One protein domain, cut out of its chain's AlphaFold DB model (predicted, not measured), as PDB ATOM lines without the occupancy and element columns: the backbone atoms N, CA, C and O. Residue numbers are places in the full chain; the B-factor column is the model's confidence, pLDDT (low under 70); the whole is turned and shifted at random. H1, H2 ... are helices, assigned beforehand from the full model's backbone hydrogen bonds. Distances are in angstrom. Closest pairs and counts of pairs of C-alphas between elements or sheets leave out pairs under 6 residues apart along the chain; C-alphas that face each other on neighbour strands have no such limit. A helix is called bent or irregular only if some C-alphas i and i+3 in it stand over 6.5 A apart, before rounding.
ATOM      1  N   LEU A  30       5.538   0.796   2.610       95.19
ATOM      2  CA  LEU A  30       4.451  -0.163   2.425       95.19
ATOM      3  C   LEU A  30       4.524  -0.794   1.031       95.19
ATOM      4  O   LEU A  30       4.384  -2.011   0.913       95.19
ATOM      5  N   ALA A  31       4.834  -0.009  -0.004       95.44
ATOM      6  CA  ALA A  31       5.089  -0.546  -1.341       95.44
ATOM      7  C   ALA A  31       6.248  -1.549  -1.357       95.44
ATOM      8  O   ALA A  31       6.110  -2.638  -1.915       95.44
ATOM      9  N   HIS A  32       7.380  -1.218  -0.725       95.62
ATOM     10  CA  HIS A  32       8.508  -2.147  -0.639       95.62
ATOM     11  C   HIS A  32       8.167  -3.395   0.175       95.62
ATOM     12  O   HIS A  32       8.595  -4.487  -0.191       95.62
ATOM     13  N   ALA A  33       7.378  -3.280   1.244       95.25
ATOM     14  CA  ALA A  33       6.900  -4.454   1.967       95.25
ATOM     15  C   ALA A  33       6.038  -5.351   1.063       95.25
ATOM     16  O   ALA A  33       6.246  -6.563   1.042       95.25
ATOM     17  N   LEU A  34       5.108  -4.764   0.301       96.44
ATOM     18  CA  LEU A  34       4.164  -5.499  -0.547       96.44
ATOM     19  C   LEU A  34       4.833  -6.154  -1.765       96.44
ATOM     20  O   LEU A  34       4.476  -7.266  -2.138       96.44
ATOM     21  N   LEU A  35       5.821  -5.496  -2.374       96.19
ATOM     22  CA  LEU A  35       6.537  -5.992  -3.560       96.19
ATOM     23  C   LEU A  35       7.716  -6.927  -3.228       96.19
ATOM     24  O   LEU A  35       8.491  -7.293  -4.122       96.19
ATOM     25  N   ALA A  36       7.901  -7.261  -1.950       94.94
ATOM     26  CA  ALA A  36       8.966  -8.139  -1.497       94.94
ATOM     27  C   ALA A  36       8.645  -9.622  -1.716       94.94
ATOM     28  O   ALA A  36       7.492 -10.044  -1.691       94.94
ATOM     29  N   ASP A  37       9.697 -10.435  -1.814       92.81
ATOM     30  CA  ASP A  37       9.570 -11.876  -1.601       92.81
ATOM     31  C   ASP A  37       9.098 -12.151  -0.152       92.81
ATOM     32  O   ASP A  37       9.524 -11.444   0.773       92.81
ATOM     33  N   PRO A  38       8.208 -13.135   0.083       90.06
ATOM     34  CA  PRO A  38       7.654 -13.395   1.409       90.06
ATOM     35  C   PRO A  38       8.669 -13.944   2.421       90.06
ATOM     36  O   PRO A  38       8.395 -13.912   3.620       90.06
ATOM     37  N   GLN A  39       9.834 -14.436   1.988       96.62
ATOM     38  CA  GLN A  39      10.847 -14.951   2.904       96.62
ATOM     39  C   GLN A  39      11.405 -13.831   3.806       96.62
ATOM     40  O   GLN A  39      11.819 -12.784   3.298       96.62
ATOM     41  N   PRO A  40      11.497 -14.032   5.141       97.06
ATOM     42  CA  PRO A  40      11.932 -12.999   6.084       97.06
ATOM     43  C   PRO A  40      13.224 -12.247   5.716       97.06
ATOM     44  O   PRO A  40      13.213 -11.015   5.779       97.06
ATOM     45  N   PRO A  41      14.334 -12.904   5.310       97.06
ATOM     46  CA  PRO A  41      15.545 -12.166   4.971       97.06
ATOM     47  C   PRO A  41      15.366 -11.287   3.730       97.06
ATOM     48  O   PRO A  41      15.765 -10.124   3.765       97.06
ATOM     49  N   GLN A  42      14.732 -11.790   2.670       97.31
ATOM     50  CA  GLN A  42      14.441 -11.013   1.465       97.31
ATOM     51  C   GLN A  42      13.478  -9.863   1.758       97.31
ATOM     52  O   GLN A  42      13.745  -8.734   1.346       97.31
ATOM     53  N   ARG A  43      12.406 -10.107   2.521       96.62
ATOM     54  CA  ARG A  43      11.445  -9.068   2.907       96.62
ATOM     55  C   ARG A  43      12.103  -7.932   3.670       96.62
ATOM     56  O   ARG A  43      11.943  -6.773   3.298       96.62
ATOM     57  N   LEU A  44      12.886  -8.251   4.698       96.50
ATOM     58  CA  LEU A  44      13.565  -7.236   5.506       96.50
ATOM     59  C   LEU A  44      14.670  -6.518   4.726       96.50
ATOM     60  O   LEU A  44      14.852  -5.314   4.899       96.50
ATOM     61  N   GLY A  45      15.369  -7.221   3.833       95.69
ATOM     62  CA  GLY A  45      16.314  -6.598   2.909       95.69
ATOM     63  C   GLY A  45      15.644  -5.628   1.935       95.69
ATOM     64  O   GLY A  45      16.203  -4.569   1.664       95.69
ATOM     65  N   ASN A  46      14.449  -5.966   1.436       96.06
ATOM     66  CA  ASN A  46      13.689  -5.118   0.518       96.06
ATOM     67  C   ASN A  46      13.106  -3.890   1.226       96.06
ATOM     68  O   ASN A  46      13.185  -2.775   0.723       96.06
ATOM     69  N   LEU A  47      12.557  -4.093   2.422       95.06
ATOM     70  CA  LEU A  47      11.942  -3.038   3.221       95.06
ATOM     71  C   LEU A  47      12.958  -2.005   3.730       95.06
ATOM     72  O   LEU A  47      12.625  -0.836   3.890       95.06
ATOM     73  N   PHE A  48      14.198  -2.430   3.992       93.88
ATOM     74  CA  PHE A  48      15.236  -1.583   4.586       93.88
ATOM     75  C   PHE A  48      16.470  -1.411   3.695       93.88
ATOM     76  O   PHE A  48      17.580  -1.197   4.199       93.88
ATOM     77  N   GLY A  49      16.283  -1.478   2.374       92.75
ATOM     78  CA  GLY A  49      17.358  -1.353   1.390       92.75
ATOM     79  C   GLY A  49      18.168  -0.058   1.520       92.75
ATOM     80  O   GLY A  49      19.397  -0.099   1.443       92.75
ATOM     81  N   ASP A  50      17.512   1.055   1.848       90.19
ATOM     82  CA  ASP A  50      18.134   2.370   2.068       90.19
ATOM     83  C   ASP A  50      19.167   2.415   3.196       90.19
ATOM     84  O   ASP A  50      20.110   3.221   3.189       90.19
ATOM     85  N   ALA A  51      19.006   1.547   4.197       89.75
ATOM     86  CA  ALA A  51      19.967   1.434   5.287       89.75
ATOM     87  C   ALA A  51      21.279   0.772   4.823       89.75
ATOM     88  O   ALA A  51      22.297   0.876   5.512       89.75
ATOM     89  N   VAL A  52      21.285   0.137   3.645       90.19
ATOM     90  CA  VAL A  52      22.432  -0.563   3.063       90.19
ATOM     91  C   VAL A  52      23.021   0.239   1.901       90.19
ATOM     92  O   VAL A  52      22.580   0.189   0.751       90.19
ATOM     93  N   ARG A  53      24.102   0.966   2.191       86.56
ATOM     94  CA  ARG A  53      24.758   1.868   1.234       86.56
ATOM     95  C   ARG A  53      25.930   1.214   0.509       86.56
ATOM     96  O   ARG A  53      26.707   0.466   1.091       86.56
ATOM     97  N   GLY A  54      26.113   1.595  -0.753       89.44
ATOM     98  CA  GLY A  54      27.275   1.206  -1.552       89.44
ATOM     99  C   GLY A  54      27.201  -0.209  -2.151       89.44
ATOM    100  O   GLY A  54      26.117  -0.801  -2.238       89.44
ATOM    101  N   PRO A  55      28.339  -0.739  -2.640       91.50
ATOM    102  CA  PRO A  55      28.398  -2.054  -3.277       91.50
ATOM    103  C   PRO A  55      28.087  -3.184  -2.291       91.50
ATOM    104  O   PRO A  55      28.738  -3.291  -1.254       91.50
ATOM    105  N   LEU A  56      27.152  -4.070  -2.648       91.44
ATOM    106  CA  LEU A  56      26.730  -5.189  -1.790       91.44
ATOM    107  C   LEU A  56      27.852  -6.195  -1.510       91.44
ATOM    108  O   LEU A  56      27.831  -6.858  -0.485       91.44
ATOM    109  N   SER A  57      28.871  -6.261  -2.370       89.69
ATOM    110  CA  SER A  57      30.061  -7.095  -2.155       89.69
ATOM    111  C   SER A  57      30.927  -6.651  -0.969       89.69
ATOM    112  O   SER A  57      31.888  -7.334  -0.632       89.69
ATOM    113  N   ARG A  58      30.645  -5.481  -0.381       90.06
ATOM    114  CA  ARG A  58      31.359  -4.921   0.778       90.06
ATOM    115  C   ARG A  58      30.502  -4.905   2.043       90.06
ATOM    116  O   ARG A  58      30.901  -4.291   3.028       90.06
ATOM    117  N   VAL A  59      29.318  -5.507   1.991       87.19
ATOM    118  CA  VAL A  59      28.349  -5.516   3.083       87.19
ATOM    119  C   VAL A  59      28.266  -6.931   3.634       87.19
ATOM    120  O   VAL A  59      27.983  -7.866   2.892       87.19
ATOM    121  N   ASP A  60      28.502  -7.068   4.934       88.75
ATOM    122  CA  ASP A  60      28.379  -8.339   5.641       88.75
ATOM    123  C   ASP A  60      26.943  -8.503   6.159       88.75
ATOM    124  O   ASP A  60      26.596  -8.068   7.257       88.75
ATOM    125  N   LEU A  61      26.073  -9.035   5.299       89.44
ATOM    126  CA  LEU A  61      24.683  -9.366   5.609       89.44
ATOM    127  C   LEU A  61      24.332 -10.735   5.005       89.44
ATOM    128  O   LEU A  61      24.923 -11.124   3.991       89.44
ATOM    129  N   PRO A  62      23.345 -11.458   5.569       93.94
ATOM    130  CA  PRO A  62      22.890 -12.729   5.015       93.94
ATOM    131  C   PRO A  62      22.484 -12.610   3.541       93.94
ATOM    132  O   PRO A  62      21.918 -11.600   3.119       93.94
ATOM    133  N   ALA A  63      22.718 -13.668   2.760       95.00
ATOM    134  CA  ALA A  63      22.498 -13.655   1.310       95.00
ATOM    135  C   ALA A  63      21.071 -13.233   0.912       95.00
ATOM    136  O   ALA A  63      20.919 -12.416   0.003       95.00
ATOM    137  N   GLY A  64      20.049 -13.715   1.629       96.31
ATOM    138  CA  GLY A  64      18.657 -13.322   1.388       96.31
ATOM    139  C   GLY A  64      18.391 -11.841   1.678       96.31
ATOM    140  O   GLY A  64      17.673 -11.192   0.929       96.31
ATOM    141  N   VAL A  65      19.049 -11.252   2.685       95.94
ATOM    142  CA  VAL A  65      18.957  -9.804   2.946       95.94
ATOM    143  C   VAL A  65      19.572  -9.026   1.791       95.94
ATOM    144  O   VAL A  65      18.970  -8.080   1.293       95.94
ATOM    145  N   LEU A  66      20.738  -9.448   1.296       95.94
ATOM    146  CA  LEU A  66      21.362  -8.820   0.129       95.94
ATOM    147  C   LEU A  66      20.489  -8.936  -1.128       95.94
ATOM    148  O   LEU A  66      20.468  -8.013  -1.937       95.94
ATOM    149  N   GLU A  67      19.780 -10.048  -1.315       96.81
ATOM    150  CA  GLU A  67      18.795 -10.217  -2.389       96.81
ATOM    151  C   GLU A  67      17.613  -9.256  -2.243       96.81
ATOM    152  O   GLU A  67      17.293  -8.553  -3.201       96.81
ATOM    153  N   GLY A  68      17.068  -9.111  -1.035       96.69
ATOM    154  CA  GLY A  68      16.076  -8.084  -0.729       96.69
ATOM    155  C   GLY A  68      16.561  -6.673  -1.073       96.69
ATOM    156  O   GLY A  68      15.876  -5.931  -1.766       96.69
ATOM    157  N   VAL A  69      17.793  -6.317  -0.694       96.12
ATOM    158  CA  VAL A  69      18.373  -4.998  -1.018       96.12
ATOM    159  C   VAL A  69      18.525  -4.805  -2.535       96.12
ATOM    160  O   VAL A  69      18.370  -3.691  -3.039       96.12
ATOM    161  N   ARG A  70      18.829  -5.866  -3.298       96.25
ATOM    162  CA  ARG A  70      18.837  -5.791  -4.773       96.25
ATOM    163  C   ARG A  70      17.438  -5.521  -5.311       96.25
ATOM    164  O   ARG A  70      17.309  -4.679  -6.198       96.25
ATOM    165  N   ARG A  71      16.424  -6.205  -4.774       96.31
ATOM    166  CA  ARG A  71      15.023  -6.005  -5.158       96.31
ATOM    167  C   ARG A  71      14.566  -4.575  -4.874       96.31
ATOM    168  O   ARG A  71      13.962  -3.970  -5.752       96.31
ATOM    169  N   HIS A  72      14.958  -4.005  -3.739       95.88
ATOM    170  CA  HIS A  72      14.634  -2.624  -3.372       95.88
ATOM    171  C   HIS A  72      15.158  -1.649  -4.422       95.88
ATOM    172  O   HIS A  72      14.385  -0.974  -5.092       95.88
ATOM    173  N   ARG A  73      16.467  -1.719  -4.700       95.38
ATOM    174  CA  ARG A  73      17.115  -0.873  -5.713       95.38
ATOM    175  C   ARG A  73      16.537  -1.070  -7.116       95.38
ATOM    176  O   ARG A  73      16.595  -0.157  -7.935       95.38
ATOM    177  N   GLN A  74      16.043  -2.270  -7.429       95.62
ATOM    178  CA  GLN A  74      15.361  -2.538  -8.692       95.62
ATOM    179  C   GLN A  74      14.013  -1.811  -8.749       95.62
ATOM    180  O   GLN A  74      13.746  -1.156  -9.753       95.62
ATOM    181  N   ILE A  75      13.202  -1.908  -7.693       95.31
ATOM    182  CA  ILE A  75      11.913  -1.213  -7.576       95.31
ATOM    183  C   ILE A  75      12.121   0.300  -7.700       95.31
ATOM    184  O   ILE A  75      11.443   0.928  -8.514       95.31
ATOM    185  N   ASP A  76      13.108   0.865  -7.001       94.62
ATOM    186  CA  ASP A  76      13.424   2.297  -7.086       94.62
ATOM    187  C   ASP A  76      13.810   2.686  -8.507       94.62
ATOM    188  O   ASP A  76      13.248   3.607  -9.092       94.62
ATOM    189  N   ALA A  77      14.734   1.938  -9.119       94.88
ATOM    190  CA  ALA A  77      15.200   2.232 -10.466       94.88
ATOM    191  C   ALA A  77      14.085   2.108 -11.515       94.88
ATOM    192  O   ALA A  77      14.083   2.861 -12.493       94.88
ATOM    193  N   MET A  78      13.160   1.160 -11.346       95.50
ATOM    194  CA  MET A  78      11.985   1.011 -12.208       95.50
ATOM    195  C   MET A  78      11.025   2.183 -12.018       95.50
ATOM    196  O   MET A  78      10.624   2.799 -13.004       95.50
ATOM    197  N   THR A  79      10.732   2.546 -10.770       95.31
ATOM    198  CA  THR A  79       9.866   3.676 -10.411       95.31
ATOM    199  C   THR A  79      10.428   4.991 -10.941       95.31
ATOM    200  O   THR A  79       9.720   5.742 -11.610       95.31
ATOM    201  N   ASP A  80      11.718   5.241 -10.739       93.62
ATOM    202  CA  ASP A  80      12.422   6.452 -11.158       93.62
ATOM    203  C   ASP A  80      12.425   6.668 -12.668       93.62
ATOM    204  O   ASP A  80      12.401   7.812 -13.137       93.62
ATOM    205  N   ARG A  81      12.507   5.570 -13.424       96.00
ATOM    206  CA  ARG A  81      12.557   5.572 -14.891       96.00
ATOM    207  C   ARG A  81      11.182   5.411 -15.525       96.00
ATOM    208  O   ARG A  81      11.077   5.531 -16.746       96.00
ATOM    209  N   HIS A  82      10.146   5.147 -14.732       98.00
ATOM    210  CA  HIS A  82       8.811   4.931 -15.256       98.00
ATOM    211  C   HIS A  82       8.307   6.198 -15.970       98.00
ATOM    212  O   HIS A  82       8.383   7.294 -15.396       98.00
ATOM    213  N   PRO A  83       7.749   6.091 -17.194       98.06
ATOM    214  CA  PRO A  83       7.248   7.249 -17.930       98.06
ATOM    215  C   PRO A  83       6.244   8.082 -17.131       98.06
ATOM    216  O   PRO A  83       6.281   9.309 -17.194       98.06
ATOM    217  N   ALA A  84       5.376   7.438 -16.341       98.00
ATOM    218  CA  ALA A  84       4.435   8.155 -15.484       98.00
ATOM    219  C   ALA A  84       5.155   8.955 -14.390       98.00
ATOM    220  O   ALA A  84       4.900  10.149 -14.271       98.00
ATOM    221  N   SER A  85       6.120   8.372 -13.670       97.31
ATOM    222  CA  SER A  85       6.905   9.082 -12.648       97.31
ATOM    223  C   SER A  85       7.625  10.304 -13.216       97.31
ATOM    224  O   SER A  85       7.611  11.375 -12.610       97.31
ATOM    225  N   ILE A  86       8.203  10.177 -14.415       97.62
ATOM    226  CA  ILE A  86       8.847  11.293 -15.120       97.62
ATOM    227  C   ILE A  86       7.831  12.411 -15.391       97.62
ATOM    228  O   ILE A  86       8.081  13.555 -15.009       97.62
ATOM    229  N   ARG A  87       6.655  12.089 -15.953       97.81
ATOM    230  CA  ARG A  87       5.570  13.065 -16.185       97.81
ATOM    231  C   ARG A  87       5.081  13.716 -14.887       97.81
ATOM    232  O   ARG A  87       4.800  14.912 -14.863       97.81
ATOM    233  N   LEU A  88       4.960  12.952 -13.801       98.00
ATOM    234  CA  LEU A  88       4.498  13.476 -12.514       98.00
ATOM    235  C   LEU A  88       5.488  14.485 -11.925       98.00
ATOM    236  O   LEU A  88       5.068  15.530 -11.431       98.00
ATOM    237  N   ARG A  89       6.800  14.237 -12.041       97.50
ATOM    238  CA  ARG A  89       7.844  15.171 -11.582       97.50
ATOM    239  C   ARG A  89       7.748  16.541 -12.254       97.50
ATOM    240  O   ARG A  89       8.050  17.551 -11.622       97.50
ATOM    241  N   GLU A  90       7.298  16.607 -13.506       96.81
ATOM    242  CA  GLU A  90       7.156  17.871 -14.243       96.81
ATOM    243  C   GLU A  90       6.048  18.779 -13.692       96.81
ATOM    244  O   GLU A  90       6.142  20.006 -13.829       96.81
ATOM    245  N   ARG A  91       5.054  18.191 -13.009       96.44
ATOM    246  CA  ARG A  91       3.951  18.911 -12.351       96.44
ATOM    247  C   ARG A  91       4.413  19.712 -11.136       96.44
ATOM    248  O   ARG A  91       3.756  20.670 -10.747       96.44
ATOM    249  N   PHE A  92       5.564  19.365 -10.562       97.31
ATOM    250  CA  PHE A  92       6.118  20.115  -9.445       97.31
ATOM    251  C   PHE A  92       6.647  21.481  -9.905       97.31
ATOM    252  O   PHE A  92       7.281  21.585 -10.968       97.31
ATOM    253  N   PRO A  93       6.478  22.537  -9.084       96.00
ATOM    254  CA  PRO A  93       7.135  23.818  -9.301       96.00
ATOM    255  C   PRO A  93       8.644  23.641  -9.477       96.00
ATOM    256  O   PRO A  93       9.258  22.809  -8.811       96.00
ATOM    257  N   ARG A  94       9.281  24.461 -10.325       95.12
ATOM    258  CA  ARG A  94      10.720  24.337 -10.639       95.12
ATOM    259  C   ARG A  94      11.611  24.267  -9.390       95.12
ATOM    260  O   ARG A  94      12.570  23.503  -9.389       95.12
ATOM    261  N   ALA A  95      11.276  25.021  -8.343       93.50
ATOM    262  CA  ALA A  95      12.001  25.024  -7.071       93.50
ATOM    263  C   ALA A  95      11.902  23.693  -6.294       93.50
ATOM    264  O   ALA A  95      12.804  23.371  -5.528       93.50
ATOM    265  N   LEU A  96      10.843  22.907  -6.514       95.00
ATOM    266  CA  LEU A  96      10.600  21.620  -5.858       95.00
ATOM    267  C   LEU A  96      10.973  20.403  -6.708       95.00
ATOM    268  O   LEU A  96      11.105  19.317  -6.158       95.00
ATOM    269  N   ARG A  97      11.193  20.550  -8.023       94.12
ATOM    270  CA  ARG A  97      11.450  19.411  -8.934       94.12
ATOM    271  C   ARG A  97      12.598  18.502  -8.502       94.12
ATOM    272  O   ARG A  97      12.523  17.299  -8.709       94.12
ATOM    273  N   ARG A  98      13.635  19.057  -7.865       93.31
ATOM    274  CA  ARG A  98      14.748  18.275  -7.298       93.31
ATOM    275  C   ARG A  98      14.284  17.269  -6.236       93.31
ATOM    276  O   ARG A  98      14.886  16.212  -6.110       93.31
ATOM    277  N   TYR A  99      13.245  17.613  -5.483       94.94
ATOM    278  CA  TYR A  99      12.694  16.819  -4.386       94.94
ATOM    279  C   TYR A  99      11.416  16.076  -4.788       94.94
ATOM    280  O   TYR A  99      10.850  15.360  -3.973       94.94
ATOM    281  N   ALA A 100      10.965  16.217  -6.041       95.56
ATOM    282  CA  ALA A 100       9.729  15.606  -6.514       95.56
ATOM    283  C   ALA A 100       9.739  14.079  -6.372       95.56
ATOM    284  O   ALA A 100       8.709  13.524  -6.033       95.56
ATOM    285  N   GLY A 101      10.886  13.412  -6.569       94.19
ATOM    286  CA  GLY A 101      11.016  11.969  -6.310       94.19
ATOM    287  C   GLY A 101      10.648  11.613  -4.868       94.19
ATOM    288  O   GLY A 101       9.680  10.904  -4.658       94.19
ATOM    289  N   ILE A 102      11.310  12.252  -3.896       93.25
ATOM    290  CA  ILE A 102      11.024  12.075  -2.463       93.25
ATOM    291  C   ILE A 102       9.541  12.307  -2.161       93.25
ATOM    292  O   ILE A 102       8.934  11.538  -1.428       93.25
ATOM    293  N   VAL A 103       8.953  13.379  -2.701       96.56
ATOM    294  CA  VAL A 103       7.539  13.689  -2.448       96.56
ATOM    295  C   VAL A 103       6.614  12.634  -3.056       96.56
ATOM    296  O   VAL A 103       5.641  12.247  -2.414       96.56
ATOM    297  N   LEU A 104       6.920  12.162  -4.267       96.94
ATOM    298  CA  LEU A 104       6.174  11.093  -4.922       96.94
ATOM    299  C   LEU A 104       6.268   9.783  -4.142       96.94
ATOM    300  O   LEU A 104       5.236   9.154  -3.962       96.94
ATOM    301  N   ASP A 105       7.432   9.426  -3.605       94.12
ATOM    302  CA  ASP A 105       7.601   8.198  -2.823       94.12
ATOM    303  C   ASP A 105       6.710   8.192  -1.568       94.12
ATOM    304  O   ASP A 105       6.060   7.192  -1.268       94.12
ATOM    305  N   VAL A 106       6.597   9.327  -0.854       95.38
ATOM    306  CA  VAL A 106       5.655   9.450   0.282       95.38
ATOM    307  C   VAL A 106       4.207   9.360  -0.188       95.38
ATOM    308  O   VAL A 106       3.383   8.702   0.450       95.38
ATOM    309  N   ALA A 107       3.880  10.056  -1.277       96.94
ATOM    310  CA  ALA A 107       2.523  10.094  -1.798       96.94
ATOM    311  C   ALA A 107       2.085   8.729  -2.352       96.94
ATOM    312  O   ALA A 107       0.913   8.385  -2.270       96.94
ATOM    313  N   PHE A 108       3.008   7.925  -2.876       97.12
ATOM    314  CA  PHE A 108       2.712   6.598  -3.404       97.12
ATOM    315  C   PHE A 108       2.297   5.628  -2.292       97.12
ATOM    316  O   PHE A 108       1.298   4.940  -2.473       97.12
ATOM    317  N   ASP A 109       2.932   5.663  -1.114       96.00
ATOM    318  CA  ASP A 109       2.433   4.937   0.070       96.00
ATOM    319  C   ASP A 109       1.007   5.398   0.440       96.00
ATOM    320  O   ASP A 109       0.145   4.577   0.750       96.00
ATOM    321  N   HIS A 110       0.722   6.707   0.370       97.69
ATOM    322  CA  HIS A 110      -0.625   7.237   0.635       97.69
ATOM    323  C   HIS A 110      -1.666   6.692  -0.351       97.69
ATOM    324  O   HIS A 110      -2.732   6.225   0.060       97.69
ATOM    325  N   TYR A 111      -1.361   6.707  -1.649       98.19
ATOM    326  CA  TYR A 111      -2.256   6.172  -2.674       98.19
ATOM    327  C   TYR A 111      -2.401   4.651  -2.586       98.19
ATOM    328  O   TYR A 111      -3.505   4.141  -2.787       98.19
ATOM    329  N   LEU A 112      -1.336   3.935  -2.214       98.06
ATOM    330  CA  LEU A 112      -1.382   2.499  -1.957       98.06
ATOM    331  C   LEU A 112      -2.336   2.176  -0.807       98.06
ATOM    332  O   LEU A 112      -3.187   1.306  -0.959       98.06
ATOM    333  N   ILE A 113      -2.258   2.904   0.311       97.31
ATOM    334  CA  ILE A 113      -3.189   2.736   1.439       97.31
ATOM    335  C   ILE A 113      -4.627   3.022   0.987       97.31
ATOM    336  O   ILE A 113      -5.527   2.213   1.219       97.31
ATOM    337  N   ARG A 114      -4.842   4.145   0.291       96.69
ATOM    338  CA  ARG A 114      -6.164   4.585  -0.185       96.69
ATOM    339  C   ARG A 114      -6.826   3.586  -1.135       96.69
ATOM    340  O   ARG A 114      -8.052   3.478  -1.163       96.69
ATOM    341  N   ARG A 115      -6.027   2.875  -1.932       97.00
ATOM    342  CA  ARG A 115      -6.479   1.933  -2.965       97.00
ATOM    343  C   ARG A 115      -6.063   0.495  -2.691       97.00
ATOM    344  O   ARG A 115      -6.058  -0.311  -3.615       97.00
ATOM    345  N   TRP A 116      -5.778   0.161  -1.436       97.81
ATOM    346  CA  TRP A 116      -5.250  -1.144  -1.040       97.81
ATOM    347  C   TRP A 116      -5.974  -2.348  -1.674       97.81
ATOM    348  O   TRP A 116      -5.287  -3.192  -2.254       97.81
ATOM    349  N   PRO A 117      -7.327  -2.405  -1.700       96.94
ATOM    350  CA  PRO A 117      -8.043  -3.548  -2.274       96.94
ATOM    351  C   PRO A 117      -7.838  -3.755  -3.784       96.94
ATOM    352  O   PRO A 117      -8.253  -4.777  -4.311       96.94
ATOM    353  N   LEU A 118      -7.252  -2.790  -4.505       96.06
ATOM    354  CA  LEU A 118      -6.907  -2.956  -5.923       96.06
ATOM    355  C   LEU A 118      -5.597  -3.724  -6.130       96.06
ATOM    356  O   LEU A 118      -5.358  -4.215  -7.229       96.06
ATOM    357  N   PHE A 119      -4.741  -3.788  -5.108       96.38
ATOM    358  CA  PHE A 119      -3.367  -4.279  -5.235       96.38
ATOM    359  C   PHE A 119      -3.065  -5.489  -4.354       96.38
ATOM    360  O   PHE A 119      -2.080  -6.183  -4.611       96.38
ATOM    361  N   CYS A 120      -3.871  -5.742  -3.322       95.69
ATOM    362  CA  CYS A 120      -3.705  -6.878  -2.429       95.69
ATOM    363  C   CYS A 120      -5.067  -7.385  -1.938       95.69
ATOM    364  O   CYS A 120      -5.887  -6.599  -1.463       95.69
ATOM    365  N   ASP A 121      -5.276  -8.700  -2.021       95.50
ATOM    366  CA  ASP A 121      -6.494  -9.365  -1.536       95.50
ATOM    367  C   ASP A 121      -6.489  -9.585  -0.013       95.50
ATOM    368  O   ASP A 121      -7.538  -9.799   0.594       95.50
ATOM    369  N   VAL A 122      -5.309  -9.548   0.615       96.50
ATOM    370  CA  VAL A 122      -5.166  -9.619   2.076       96.50
ATOM    371  C   VAL A 122      -5.535  -8.264   2.658       96.50
ATOM    372  O   VAL A 122      -5.162  -7.231   2.105       96.50
ATOM    373  N   ASP A 123      -6.250  -8.233   3.780       96.62
ATOM    374  CA  ASP A 123      -6.545  -6.970   4.443       96.62
ATOM    375  C   ASP A 123      -5.251  -6.275   4.909       96.62
ATOM    376  O   ASP A 123      -4.284  -6.908   5.340       96.62
ATOM    377  N   ARG A 124      -5.218  -4.943   4.787       97.31
ATOM    378  CA  ARG A 124      -4.012  -4.148   5.067       97.31
ATOM    379  C   ARG A 124      -3.519  -4.332   6.498       97.31
ATOM    380  O   ARG A 124      -2.313  -4.379   6.714       97.31
ATOM    381  N   GLU A 125      -4.430  -4.419   7.462       96.38
ATOM    382  CA  GLU A 125      -4.078  -4.548   8.875       96.38
ATOM    383  C   GLU A 125      -3.322  -5.859   9.119       96.38
ATOM    384  O   GLU A 125      -2.179  -5.814   9.578       96.38
ATOM    385  N   SER A 126      -3.877  -6.997   8.689       97.62
ATOM    386  CA  SER A 126      -3.217  -8.304   8.767       97.62
ATOM    387  C   SER A 126      -1.875  -8.310   8.047       97.62
ATOM    388  O   SER A 126      -0.891  -8.802   8.598       97.62
ATOM    389  N   PHE A 127      -1.800  -7.710   6.854       97.88
ATOM    390  CA  PHE A 127      -0.538  -7.593   6.127       97.88
ATOM    391  C   PHE A 127       0.515  -6.816   6.935       97.88
ATOM    392  O   PHE A 127       1.648  -7.271   7.096       97.88
ATOM    393  N   THR A 128       0.162  -5.647   7.479       97.06
ATOM    394  CA  THR A 128       1.114  -4.838   8.257       97.06
ATOM    395  C   THR A 128       1.536  -5.518   9.558       97.06
ATOM    396  O   THR A 128       2.719  -5.478   9.895       97.06
ATOM    397  N   LEU A 129       0.616  -6.210  10.241       97.44
ATOM    398  CA  LEU A 129       0.919  -7.007  11.431       97.44
ATOM    399  C   LEU A 129       1.900  -8.141  11.114       97.44
ATOM    400  O   LEU A 129       2.884  -8.301  11.832       97.44
ATOM    401  N   GLU A 130       1.711  -8.855  10.001       97.56
ATOM    402  CA  GLU A 130       2.650  -9.888   9.544       97.56
ATOM    403  C   GLU A 130       4.055  -9.306   9.310       97.56
ATOM    404  O   GLU A 130       5.062  -9.882   9.729       97.56
ATOM    405  N   VAL A 131       4.151  -8.135   8.673       97.31
ATOM    406  CA  VAL A 131       5.441  -7.461   8.448       97.31
ATOM    407  C   VAL A 131       6.099  -7.068   9.776       97.31
ATOM    408  O   VAL A 131       7.307  -7.266   9.946       97.31
ATOM    409  N   TYR A 132       5.331  -6.549  10.736       97.31
ATOM    410  CA  TYR A 132       5.837  -6.212  12.068       97.31
ATOM    411  C   TYR A 132       6.297  -7.440  12.852       97.31
ATOM    412  O   TYR A 132       7.355  -7.385  13.488       97.31
ATOM    413  N   ASP A 133       5.583  -8.559  12.751       97.75
ATOM    414  CA  ASP A 133       5.982  -9.826  13.360       97.75
ATOM    415  C   ASP A 133       7.301 -10.333  12.776       97.75
ATOM    416  O   ASP A 133       8.210 -10.703  13.526       97.75
ATOM    417  N   VAL A 134       7.473 -10.262  11.451       97.38
ATOM    418  CA  VAL A 134       8.744 -10.606  10.796       97.38
ATOM    419  C   VAL A 134       9.886  -9.731  11.323       97.38
ATOM    420  O   VAL A 134      10.956 -10.258  11.644       97.38
ATOM    421  N   MET A 135       9.677  -8.417  11.464       96.31
ATOM    422  CA  MET A 135      10.676  -7.508  12.042       96.31
ATOM    423  C   MET A 135      11.015  -7.864  13.495       96.31
ATOM    424  O   MET A 135      12.190  -7.867  13.869       96.31
ATOM    425  N   HIS A 136      10.000  -8.158  14.310       95.94
ATOM    426  CA  HIS A 136      10.153  -8.466  15.729       95.94
ATOM    427  C   HIS A 136      10.880  -9.798  15.961       95.94
ATOM    428  O   HIS A 136      11.747  -9.888  16.831       95.94
ATOM    429  N   GLN A 137      10.570 -10.822  15.163       97.25
ATOM    430  CA  GLN A 137      11.155 -12.160  15.290       97.25
ATOM    431  C   GLN A 137      12.580 -12.254  14.730       97.25
ATOM    432  O   GLN A 137      13.335 -13.145  15.120       97.25
ATOM    433  N   ASN A 138      12.978 -11.336  13.841       96.56
ATOM    434  CA  ASN A 138      14.244 -11.423  13.110       96.56
ATOM    435  C   ASN A 138      15.153 -10.189  13.282       96.56
ATOM    436  O   ASN A 138      15.675  -9.663  12.292       96.56
ATOM    437  N   PRO A 139      15.441  -9.724  14.514       94.25
ATOM    438  CA  PRO A 139      16.236  -8.514  14.719       94.25
ATOM    439  C   PRO A 139      17.660  -8.632  14.157       94.25
ATOM    440  O   PRO A 139      18.250  -7.628  13.765       94.25
ATOM    441  N   ALA A 140      18.220  -9.845  14.080       94.12
ATOM    442  CA  ALA A 140      19.550 -10.092  13.522       94.12
ATOM    443  C   ALA A 140      19.640  -9.845  12.003       94.12
ATOM    444  O   ALA A 140      20.735  -9.613  11.498       94.12
ATOM    445  N   LEU A 141      18.510  -9.870  11.284       94.69
ATOM    446  CA  LEU A 141      18.452  -9.593   9.843       94.69
ATOM    447  C   LEU A 141      18.369  -8.091   9.537       94.69
ATOM    448  O   LEU A 141      18.611  -7.678   8.405       94.69
ATOM    449  N   LEU A 142      18.037  -7.268  10.537       91.81
ATOM    450  CA  LEU A 142      17.904  -5.825  10.377       91.81
ATOM    451  C   LEU A 142      19.283  -5.142  10.384       91.81
ATOM    452  O   LEU A 142      20.086  -5.388  11.295       91.81
ATOM    453  N   PRO A 143      19.538  -4.203   9.452       87.38
ATOM    454  CA  PRO A 143      20.666  -3.286   9.560       87.38
ATOM    455  C   PRO A 143      20.660  -2.576  10.919       87.38
ATOM    456  O   PRO A 143      19.602  -2.204  11.427       87.38
ATOM    457  N   GLU A 144      21.835  -2.355  11.513       86.94
ATOM    458  CA  GLU A 144      21.949  -1.855  12.892       86.94
ATOM    459  C   GLU A 144      21.112  -0.592  13.193       86.94
ATOM    460  O   GLU A 144      20.397  -0.604  14.200       86.94
ATOM    461  N   PRO A 145      21.098   0.465  12.349       86.06
ATOM    462  CA  PRO A 145      20.264   1.640  12.607       86.06
ATOM    463  C   PRO A 145      18.771   1.299  12.696       86.06
ATOM    464  O   PRO A 145      18.076   1.789  13.584       86.06
ATOM    465  N   VAL A 146      18.298   0.416  11.810       90.44
ATOM    466  CA  VAL A 146      16.902  -0.031  11.764       90.44
ATOM    467  C   VAL A 146      16.584  -0.889  12.977       90.44
ATOM    468  O   VAL A 146      15.577  -0.653  13.634       90.44
ATOM    469  N   ARG A 147      17.468  -1.821  13.348       92.19
ATOM    470  CA  ARG A 147      17.307  -2.665  14.541       92.19
ATOM    471  C   ARG A 147      17.089  -1.834  15.810       92.19
ATOM    472  O   ARG A 147      16.231  -2.164  16.622       92.19
ATOM    473  N   LEU A 148      17.828  -0.734  15.967       91.25
ATOM    474  CA  LEU A 148      17.705   0.178  17.115       91.25
ATOM    475  C   LEU A 148      16.427   1.040  17.087       91.25
ATOM    476  O   LEU A 148      15.985   1.545  18.126       91.25
ATOM    477  N   ALA A 149      15.848   1.251  15.905       90.69
ATOM    478  CA  ALA A 149      14.630   2.030  15.715       90.69
ATOM    479  C   ALA A 149      13.357   1.168  15.689       90.69
ATOM    480  O   ALA A 149      12.294   1.675  16.051       90.69
ATOM    481  N   ALA A 150      13.461  -0.116  15.332       92.38
ATOM    482  CA  ALA A 150      12.338  -1.005  15.038       92.38
ATOM    483  C   ALA A 150      11.250  -1.028  16.127       92.38
ATOM    484  O   ALA A 150      10.095  -0.809  15.768       92.38
ATOM    485  N   PRO A 151      11.553  -1.147  17.439       92.62
ATOM    486  CA  PRO A 151      10.504  -1.127  18.464       92.62
ATOM    487  C   PRO A 151       9.667   0.160  18.450       92.62
ATOM    488  O   PRO A 151       8.452   0.126  18.613       92.62
ATOM    489  N   ARG A 152      10.308   1.313  18.209       92.75
ATOM    490  CA  ARG A 152       9.625   2.614  18.121       92.75
ATOM    491  C   ARG A 152       8.883   2.794  16.801       92.75
ATOM    492  O   ARG A 152       7.882   3.498  16.785       92.75
ATOM    493  N   MET A 153       9.387   2.212  15.714       92.12
ATOM    494  CA  MET A 153       8.726   2.239  14.409       92.12
ATOM    495  C   MET A 153       7.432   1.423  14.443       92.12
ATOM    496  O   MET A 153       6.391   1.947  14.059       92.12
ATOM    497  N   ILE A 154       7.489   0.197  14.975       93.50
ATOM    498  CA  ILE A 154       6.330  -0.694  15.132       93.50
ATOM    499  C   ILE A 154       5.289  -0.051  16.055       93.50
ATOM    500  O   ILE A 154       4.134   0.084  15.679       93.50
ATOM    501  N   ALA A 155       5.704   0.463  17.219       92.69
ATOM    502  CA  ALA A 155       4.792   1.122  18.161       92.69
ATOM    503  C   ALA A 155       4.118   2.398  17.613       92.69
ATOM    504  O   ALA A 155       3.183   2.908  18.224       92.69
ATOM    505  N   ARG A 156       4.618   2.953  16.503       90.94
ATOM    506  CA  ARG A 156       4.065   4.136  15.826       90.94
ATOM    507  C   ARG A 156       3.401   3.803  14.494       90.94
ATOM    508  O   ARG A 156       3.113   4.728  13.742       90.94
ATOM    509  N   ASP A 157       3.227   2.517  14.210       93.69
ATOM    510  CA  ASP A 157       2.581   2.013  13.009       93.69
ATOM    511  C   ASP A 157       3.126   2.647  11.713       93.69
ATOM    512  O   ASP A 157       2.418   3.264  10.916       93.69
ATOM    513  N   PHE A 158       4.450   2.574  11.537       92.62
ATOM    514  CA  PHE A 158       5.125   3.341  10.490       92.62
ATOM    515  C   PHE A 158       4.683   2.994   9.056       92.62
ATOM    516  O   PHE A 158       4.783   3.873   8.200       92.62
ATOM    517  N   LEU A 159       4.189   1.777   8.791       95.06
ATOM    518  CA  LEU A 159       3.692   1.366   7.469       95.06
ATOM    519  C   LEU A 159       2.354   2.024   7.111       95.06
ATOM    520  O   LEU A 159       2.050   2.183   5.935       95.06
ATOM    521  N   ASN A 160       1.584   2.455   8.109       94.94
ATOM    522  CA  ASN A 160       0.297   3.121   7.916       94.94
ATOM    523  C   ASN A 160       0.383   4.640   8.124       94.94
ATOM    524  O   ASN A 160      -0.615   5.351   8.033       94.94
ATOM    525  N   ARG A 161       1.588   5.178   8.354       92.19
ATOM    526  CA  ARG A 161       1.794   6.598   8.676       92.19
ATOM    527  C   ARG A 161       1.300   7.552   7.585       92.19
ATOM    528  O   ARG A 161       0.990   8.694   7.901       92.19
ATOM    529  N   CYS A 162       1.230   7.105   6.334       94.88
ATOM    530  CA  CYS A 162       0.738   7.893   5.203       94.88
ATOM    531  C   CYS A 162      -0.764   7.707   4.932       94.88
ATOM    532  O   CYS A 162      -1.225   8.080   3.862       94.88
ATOM    533  N   GLU A 163      -1.552   7.151   5.856       95.25
ATOM    534  CA  GLU A 163      -3.001   6.975   5.659       95.25
ATOM    535  C   GLU A 163      -3.738   8.307   5.444       95.25
ATOM    536  O   GLU A 163      -4.660   8.395   4.636       95.25
ATOM    537  N   THR A 164      -3.289   9.372   6.110       96.00
ATOM    538  CA  THR A 164      -3.854  10.719   5.983       96.00
ATOM    539  C   THR A 164      -2.858  11.687   5.352       96.00
ATOM    540  O   THR A 164      -1.642  11.487   5.417       96.00
ATOM    541  N   MET A 165      -3.365  12.790   4.788       95.19
ATOM    542  CA  MET A 165      -2.507  13.862   4.271       95.19
ATOM    543  C   MET A 165      -1.644  14.481   5.383       95.19
ATOM    544  O   MET A 165      -0.469  14.757   5.164       95.19
ATOM    545  N   ASP A 166      -2.157  14.607   6.609       95.75
ATOM    546  CA  ASP A 166      -1.354  15.045   7.762       95.75
ATOM    547  C   ASP A 166      -0.183  14.093   8.041       95.75
ATOM    548  O   ASP A 166       0.933  14.522   8.349       95.75
ATOM    549  N   GLY A 167      -0.419  12.789   7.884       94.56
ATOM    550  CA  GLY A 167       0.601  11.753   7.948       94.56
ATOM    551  C   GLY A 167       1.692  11.929   6.890       94.56
ATOM    552  O   GLY A 167       2.879  11.987   7.229       94.56
ATOM    553  N   VAL A 168       1.291  12.126   5.630       96.19
ATOM    554  CA  VAL A 168       2.190  12.448   4.503       96.19
ATOM    555  C   VAL A 168       3.036  13.685   4.815       96.19
ATOM    556  O   VAL A 168       4.265  13.649   4.722       96.19
ATOM    557  N   MET A 169       2.404  14.769   5.264       96.38
ATOM    558  CA  MET A 169       3.080  16.025   5.595       96.38
ATOM    559  C   MET A 169       4.047  15.869   6.776       96.38
ATOM    560  O   MET A 169       5.153  16.416   6.755       96.38
ATOM    561  N   SER A 170       3.686  15.065   7.778       94.06
ATOM    562  CA  SER A 170       4.557  14.720   8.907       94.06
ATOM    563  C   SER A 170       5.804  13.946   8.465       94.06
ATOM    564  O   SER A 170       6.913  14.202   8.955       94.06
ATOM    565  N   VAL A 171       5.653  13.005   7.528       93.31
ATOM    566  CA  VAL A 171       6.773  12.257   6.942       93.31
ATOM    567  C   VAL A 171       7.678  13.192   6.138       93.31
ATOM    568  O   VAL A 171       8.887  13.205   6.379       93.31
ATOM    569  N   LEU A 172       7.111  14.040   5.276       95.00
ATOM    570  CA  LEU A 172       7.861  15.032   4.496       95.00
ATOM    571  C   LEU A 172       8.660  15.991   5.383       95.00
ATOM    572  O   LEU A 172       9.850  16.187   5.147       95.00
ATOM    573  N   ALA A 173       8.053  16.521   6.448       94.38
ATOM    574  CA  ALA A 173       8.742  17.380   7.409       94.38
ATOM    575  C   ALA A 173       9.887  16.647   8.134       94.38
ATOM    576  O   ALA A 173      10.966  17.204   8.343       94.38
ATOM    577  N   SER A 174       9.684  15.369   8.475       91.00
ATOM    578  CA  SER A 174      10.734  14.528   9.074       91.00
ATOM    579  C   SER A 174      11.898  14.294   8.103       91.00
ATOM    580  O   SER A 174      13.053  14.162   8.522       91.00
ATOM    581  N   ILE A 175      11.613  14.219   6.800       90.31
ATOM    582  CA  ILE A 175      12.635  14.077   5.767       90.31
ATOM    583  C   ILE A 175      13.413  15.374   5.596       90.31
ATOM    584  O   ILE A 175      14.641  15.342   5.694       90.31
ATOM    585  N   ASP A 176      12.704  16.485   5.410       92.94
ATOM    586  CA  ASP A 176      13.266  17.821   5.233       92.94
ATOM    587  C   ASP A 176      14.270  18.179   6.339       92.94
ATOM    588  O   ASP A 176      15.414  18.534   6.053       92.94
ATOM    589  N   ALA A 177      13.907  17.928   7.601       90.56
ATOM    590  CA  ALA A 177      14.746  18.207   8.767       90.56
ATOM    591  C   ALA A 177      16.127  17.512   8.751       90.56
ATOM    592  O   ALA A 177      17.036  17.899   9.493       90.56
ATOM    593  N   ARG A 178      16.309  16.465   7.936       87.12
ATOM    594  CA  ARG A 178      17.571  15.716   7.819       87.12
ATOM    595  C   ARG A 178      18.406  16.155   6.616       87.12
ATOM    596  O   ARG A 178      19.616  15.885   6.599       87.12
ATOM    597  N   LEU A 179      17.799  16.823   5.634       87.75
ATOM    598  CA  LEU A 179      18.473  17.271   4.420       87.75
ATOM    599  C   LEU A 179      19.476  18.391   4.728       87.75
ATOM    600  O   LEU A 179      19.301  19.201   5.633       87.75
ATOM    601  N   SER A 180      20.572  18.433   3.968       86.19
ATOM    602  CA  SER A 180      21.536  19.543   4.046       86.19
ATOM    603  C   SER A 180      21.010  20.816   3.385       86.19
ATOM    604  O   SER A 180      21.462  21.912   3.710       86.19
ATOM    605  N   GLN A 181      20.089  20.658   2.437       88.06
ATOM    606  CA  GLN A 181      19.332  21.708   1.772       88.06
ATOM    607  C   GLN A 181      17.878  21.256   1.805       88.06
ATOM    608  O   GLN A 181      17.551  20.242   1.190       88.06
ATOM    609  N   GLY A 182      17.052  21.960   2.571       89.00
ATOM    610  CA  GLY A 182      15.638  21.633   2.696       89.00
ATOM    611  C   GLY A 182      14.819  22.009   1.460       89.00
ATOM    612  O   GLY A 182      15.348  22.486   0.445       89.00
ATOM    613  N   PHE A 183      13.512  21.805   1.569       92.38
ATOM    614  CA  PHE A 183      12.501  22.198   0.598       92.38
ATOM    615  C   PHE A 183      11.253  22.748   1.292       92.38
ATOM    616  O   PHE A 183      11.009  22.512   2.471       92.38
ATOM    617  N   ASP A 184      10.447  23.507   0.553       95.81
ATOM    618  CA  ASP A 184       9.179  24.020   1.073       95.81
ATOM    619  C   ASP A 184       8.152  22.877   1.141       95.81
ATOM    620  O   ASP A 184       7.491  22.546   0.152       95.81
ATOM    621  N   VAL A 185       8.040  22.262   2.323       95.94
ATOM    622  CA  VAL A 185       7.085  21.182   2.609       95.94
ATOM    623  C   VAL A 185       5.648  21.640   2.358       95.94
ATOM    624  O   VAL A 185       4.863  20.887   1.791       95.94
ATOM    625  N   ALA A 186       5.298  22.886   2.692       96.44
ATOM    626  CA  ALA A 186       3.952  23.403   2.460       96.44
ATOM    627  C   ALA A 186       3.650  23.534   0.959       96.44
ATOM    628  O   ALA A 186       2.541  23.234   0.520       96.44
ATOM    629  N   ALA A 187       4.627  23.946   0.148       97.00
ATOM    630  CA  ALA A 187       4.486  23.943  -1.307       97.00
ATOM    631  C   ALA A 187       4.395  22.523  -1.888       97.00
ATOM    632  O   ALA A 187       3.662  22.323  -2.860       97.00
ATOM    633  N   ALA A 188       5.087  21.542  -1.300       97.00
ATOM    634  CA  ALA A 188       4.930  20.140  -1.676       97.00
ATOM    635  C   ALA A 188       3.497  19.653  -1.397       97.00
ATOM    636  O   ALA A 188       2.857  19.149  -2.315       97.00
ATOM    637  N   GLY A 189       2.959  19.915  -0.200       97.38
ATOM    638  CA  GLY A 189       1.570  19.596   0.155       97.38
ATOM    639  C   GLY A 189       0.549  20.213  -0.802       97.38
ATOM    640  O   GLY A 189      -0.263  19.500  -1.379       97.38
ATOM    641  N   ARG A 190       0.674  21.515  -1.102       98.00
ATOM    642  CA  ARG A 190      -0.185  22.176  -2.105       98.00
ATOM    643  C   ARG A 190      -0.085  21.530  -3.489       98.00
ATOM    644  O   ARG A 190      -1.073  21.467  -4.210       98.00
ATOM    645  N   THR A 191       1.104  21.068  -3.882       97.94
ATOM    646  CA  THR A 191       1.291  20.375  -5.167       97.94
ATOM    647  C   THR A 191       0.552  19.036  -5.174       97.94
ATOM    648  O   THR A 191      -0.081  18.711  -6.178       97.94
ATOM    649  N   LEU A 192       0.602  18.288  -4.064       98.00
ATOM    650  CA  LEU A 192      -0.143  17.039  -3.897       98.00
ATOM    651  C   LEU A 192      -1.652  17.279  -3.978       98.00
ATOM    652  O   LEU A 192      -2.325  16.604  -4.743       98.00
ATOM    653  N   GLU A 193      -2.170  18.289  -3.277       97.62
ATOM    654  CA  GLU A 193      -3.595  18.643  -3.298       97.62
ATOM    655  C   GLU A 193      -4.077  19.047  -4.699       97.62
ATOM    656  O   GLU A 193      -5.077  18.535  -5.197       97.62
ATOM    657  N   VAL A 194      -3.347  19.945  -5.372       98.19
ATOM    658  CA  VAL A 194      -3.724  20.457  -6.703       98.19
ATOM    659  C   VAL A 194      -3.690  19.362  -7.773       98.19
ATOM    660  O   VAL A 194      -4.439  19.424  -8.750       98.19
ATOM    661  N   HIS A 195      -2.817  18.366  -7.623       98.12
ATOM    662  CA  HIS A 195      -2.616  17.312  -8.615       98.12
ATOM    663  C   HIS A 195      -3.067  15.921  -8.154       98.12
ATOM    664  O   HIS A 195      -2.734  14.956  -8.840       98.12
ATOM    665  N   ASP A 196      -3.848  15.809  -7.074       98.00
ATOM    666  CA  ASP A 196      -4.158  14.534  -6.405       98.00
ATOM    667  C   ASP A 196      -4.617  13.437  -7.376       98.00
ATOM    668  O   ASP A 196      -4.003  12.378  -7.451       98.00
ATOM    669  N   GLY A 197      -5.621  13.720  -8.213       98.00
ATOM    670  CA  GLY A 197      -6.129  12.734  -9.172       98.00
ATOM    671  C   GLY A 197      -5.114  12.331 -10.250       98.00
ATOM    672  O   GLY A 197      -5.068  11.174 -10.659       98.00
ATOM    673  N   ALA A 198      -4.263  13.258 -10.702       98.12
ATOM    674  CA  ALA A 198      -3.221  12.941 -11.680       98.12
ATOM    675  C   ALA A 198      -2.087  12.116 -11.054       98.12
ATOM    676  O   ALA A 198      -1.523  11.253 -11.723       98.12
ATOM    677  N   LEU A 199      -1.758  12.394  -9.791       98.31
ATOM    678  CA  LEU A 199      -0.750  11.671  -9.024       98.31
ATOM    679  C   LEU A 199      -1.231  10.262  -8.672       98.31
ATOM    680  O   LEU A 199      -0.482   9.321  -8.900       98.31
ATOM    681  N   GLU A 200      -2.480  10.101  -8.220       98.38
ATOM    682  CA  GLU A 200      -3.083   8.784  -7.973       98.38
ATOM    683  C   GLU A 200      -3.133   7.941  -9.254       98.38
ATOM    684  O   GLU A 200      -2.791   6.757  -9.240       98.38
ATOM    685  N   TYR A 201      -3.525   8.545 -10.380       98.31
ATOM    686  CA  TYR A 201      -3.531   7.851 -11.664       98.31
ATOM    687  C   TYR A 201      -2.124   7.388 -12.059       98.31
ATOM    688  O   TYR A 201      -1.929   6.215 -12.372       98.31
ATOM    689  N   GLY A 202      -1.128   8.276 -11.984       98.19
ATOM    690  CA  GLY A 202       0.248   7.912 -12.312       98.19
ATOM    691  C   GLY A 202       0.854   6.904 -11.329       98.19
ATOM    692  O   GLY A 202       1.608   6.037 -11.760       98.19
ATOM    693  N   PHE A 203       0.492   6.961 -10.042       98.00
ATOM    694  CA  PHE A 203       0.808   5.914  -9.066       98.00
ATOM    695  C   PHE A 203       0.231   4.568  -9.504       98.00
ATOM    696  O   PHE A 203       0.961   3.584  -9.547       98.00
ATOM    697  N   THR A 204      -1.048   4.532  -9.882       98.00
ATOM    698  CA  THR A 204      -1.720   3.304 -10.325       98.00
ATOM    699  C   THR A 204      -1.025   2.714 -11.551       98.00
ATOM    700  O   THR A 204      -0.748   1.519 -11.564       98.00
ATOM    701  N   GLU A 205      -0.665   3.545 -12.541       97.69
ATOM    702  CA  GLU A 205       0.131   3.112 -13.703       97.69
ATOM    703  C   GLU A 205       1.456   2.463 -13.266       97.69
ATOM    704  O   GLU A 205       1.763   1.346 -13.679       97.69
ATOM    705  N   VAL A 206       2.234   3.149 -12.417       97.44
ATOM    706  CA  VAL A 206       3.544   2.664 -11.947       97.44
ATOM    707  C   VAL A 206       3.393   1.359 -11.174       97.44
ATOM    708  O   VAL A 206       4.089   0.387 -11.455       97.44
ATOM    709  N   PHE A 207       2.501   1.330 -10.185       97.12
ATOM    710  CA  PHE A 207       2.407   0.227  -9.241       97.12
ATOM    711  C   PHE A 207       1.878  -1.047  -9.903       97.12
ATOM    712  O   PHE A 207       2.417  -2.127  -9.665       97.12
ATOM    713  N   SER A 208       0.898  -0.930 -10.806       96.25
ATOM    714  CA  SER A 208       0.428  -2.070 -11.599       96.25
ATOM    715  C   SER A 208       1.525  -2.667 -12.481       96.25
ATOM    716  O   SER A 208       1.564  -3.885 -12.651       96.25
ATOM    717  N   ASP A 209       2.421  -1.846 -13.032       96.06
ATOM    718  CA  ASP A 209       3.555  -2.334 -13.820       96.06
ATOM    719  C   ASP A 209       4.644  -2.967 -12.932       96.06
ATOM    720  O   ASP A 209       5.232  -3.974 -13.325       96.06
ATOM    721  N   LEU A 210       4.872  -2.453 -11.716       94.50
ATOM    722  CA  LEU A 210       5.796  -3.044 -10.732       94.50
ATOM    723  C   LEU A 210       5.346  -4.421 -10.214       94.50
ATOM    724  O   LEU A 210       6.194  -5.229  -9.828       94.50
ATOM    725  N   GLN A 211       4.036  -4.685 -10.182       91.19
ATOM    726  CA  GLN A 211       3.473  -5.979  -9.776       91.19
ATOM    727  C   GLN A 211       3.581  -7.061 -10.858       91.19
ATOM    728  O   GLN A 211       3.330  -8.233 -10.573       91.19
ATOM    729  N   ARG A 212       3.939  -6.700 -12.096       87.69
ATOM    730  CA  ARG A 212       4.138  -7.695 -13.153       87.69
ATOM    731  C   ARG A 212       5.464  -8.446 -12.940       87.69
ATOM    732  O   ARG A 212       6.444  -7.825 -12.526       87.69
TER     733      ARG A 212
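Overview. This is residues 30 to 212 of the 213 residues of a protein of Chromatocurvus halotolerans (UniProt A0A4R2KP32). The longest helix, H9, bends into an L and, with H4, H5 and H8, makes one end of the domain; H2, H6 and H7 gather at the other end. H3 runs along one side from one group to the other, with short H1 near the middle. The 183 printed residues hold nine named helices, H1 to H9 in order, and no named strand: all helix. The whole is compact, radius of gyration of the C-alphas 16.2 A, spanning 43 by 39 by 31 A.

Along the chain. H9, residues 185 to 210, was assigned as one helix by its hydrogen bonds but is bent: C-alphas 194 and 197 are 8.5 A apart. Its arms are H9a, 185 to 194, and H9b, 197 to 210, 19.8 A long, ending at C-alpha 210 (5.796, -3.044, -10.732). H1 is 30 to 34, from C-alpha 30 (4.451, -0.163, 2.425); H2 40 to 47; H3 63 to 81, 27.0 A; H4 83 to 90; H5 97 to 114, 24.6 A; H6 124 to 137, 20.0 A; H7 144 to 154; H8 165 to 176. H5 and H7 are irregular: C-alphas 98 and 101, and 148 and 151, are each 7.4 A apart.

Arrangement. H9a and H9b are about perpendicular, 88 degrees. Closest C-alphas mark where parts touch: H9b and H4 at Gly 202 and Ala 84, 5.3 A; H9b and H5 at Glu 200 and Tyr 111, 6.0 A; H9b and H3 at Val 206 and Thr 79, 6.6 A; H5 and H8 at Val 106 and Val 168, 6.2 A; H5 and H1 at Asp 109 and Leu 30, 6.0 A; H3 and H2 at Gly 68 and Gly 45, 3.9 A. H8 and H9a form a hairpin, as do H6 and H7. O i to N i+4 pairs are within hydrogen-bond range throughout H1, H2, H3, H4, H6, H8, H9a and H9b, with 12 of 14 in H5 and 5 of 7 in H7.

Size, cuts and confidence. The C-alphas farthest apart, Asp 60 and Val 194, are 44.9 A apart. The printed part has no cut; H2 to H3 is the long link. Mean pLDDT of the printed part is 94.8, and no printed residue is under 70.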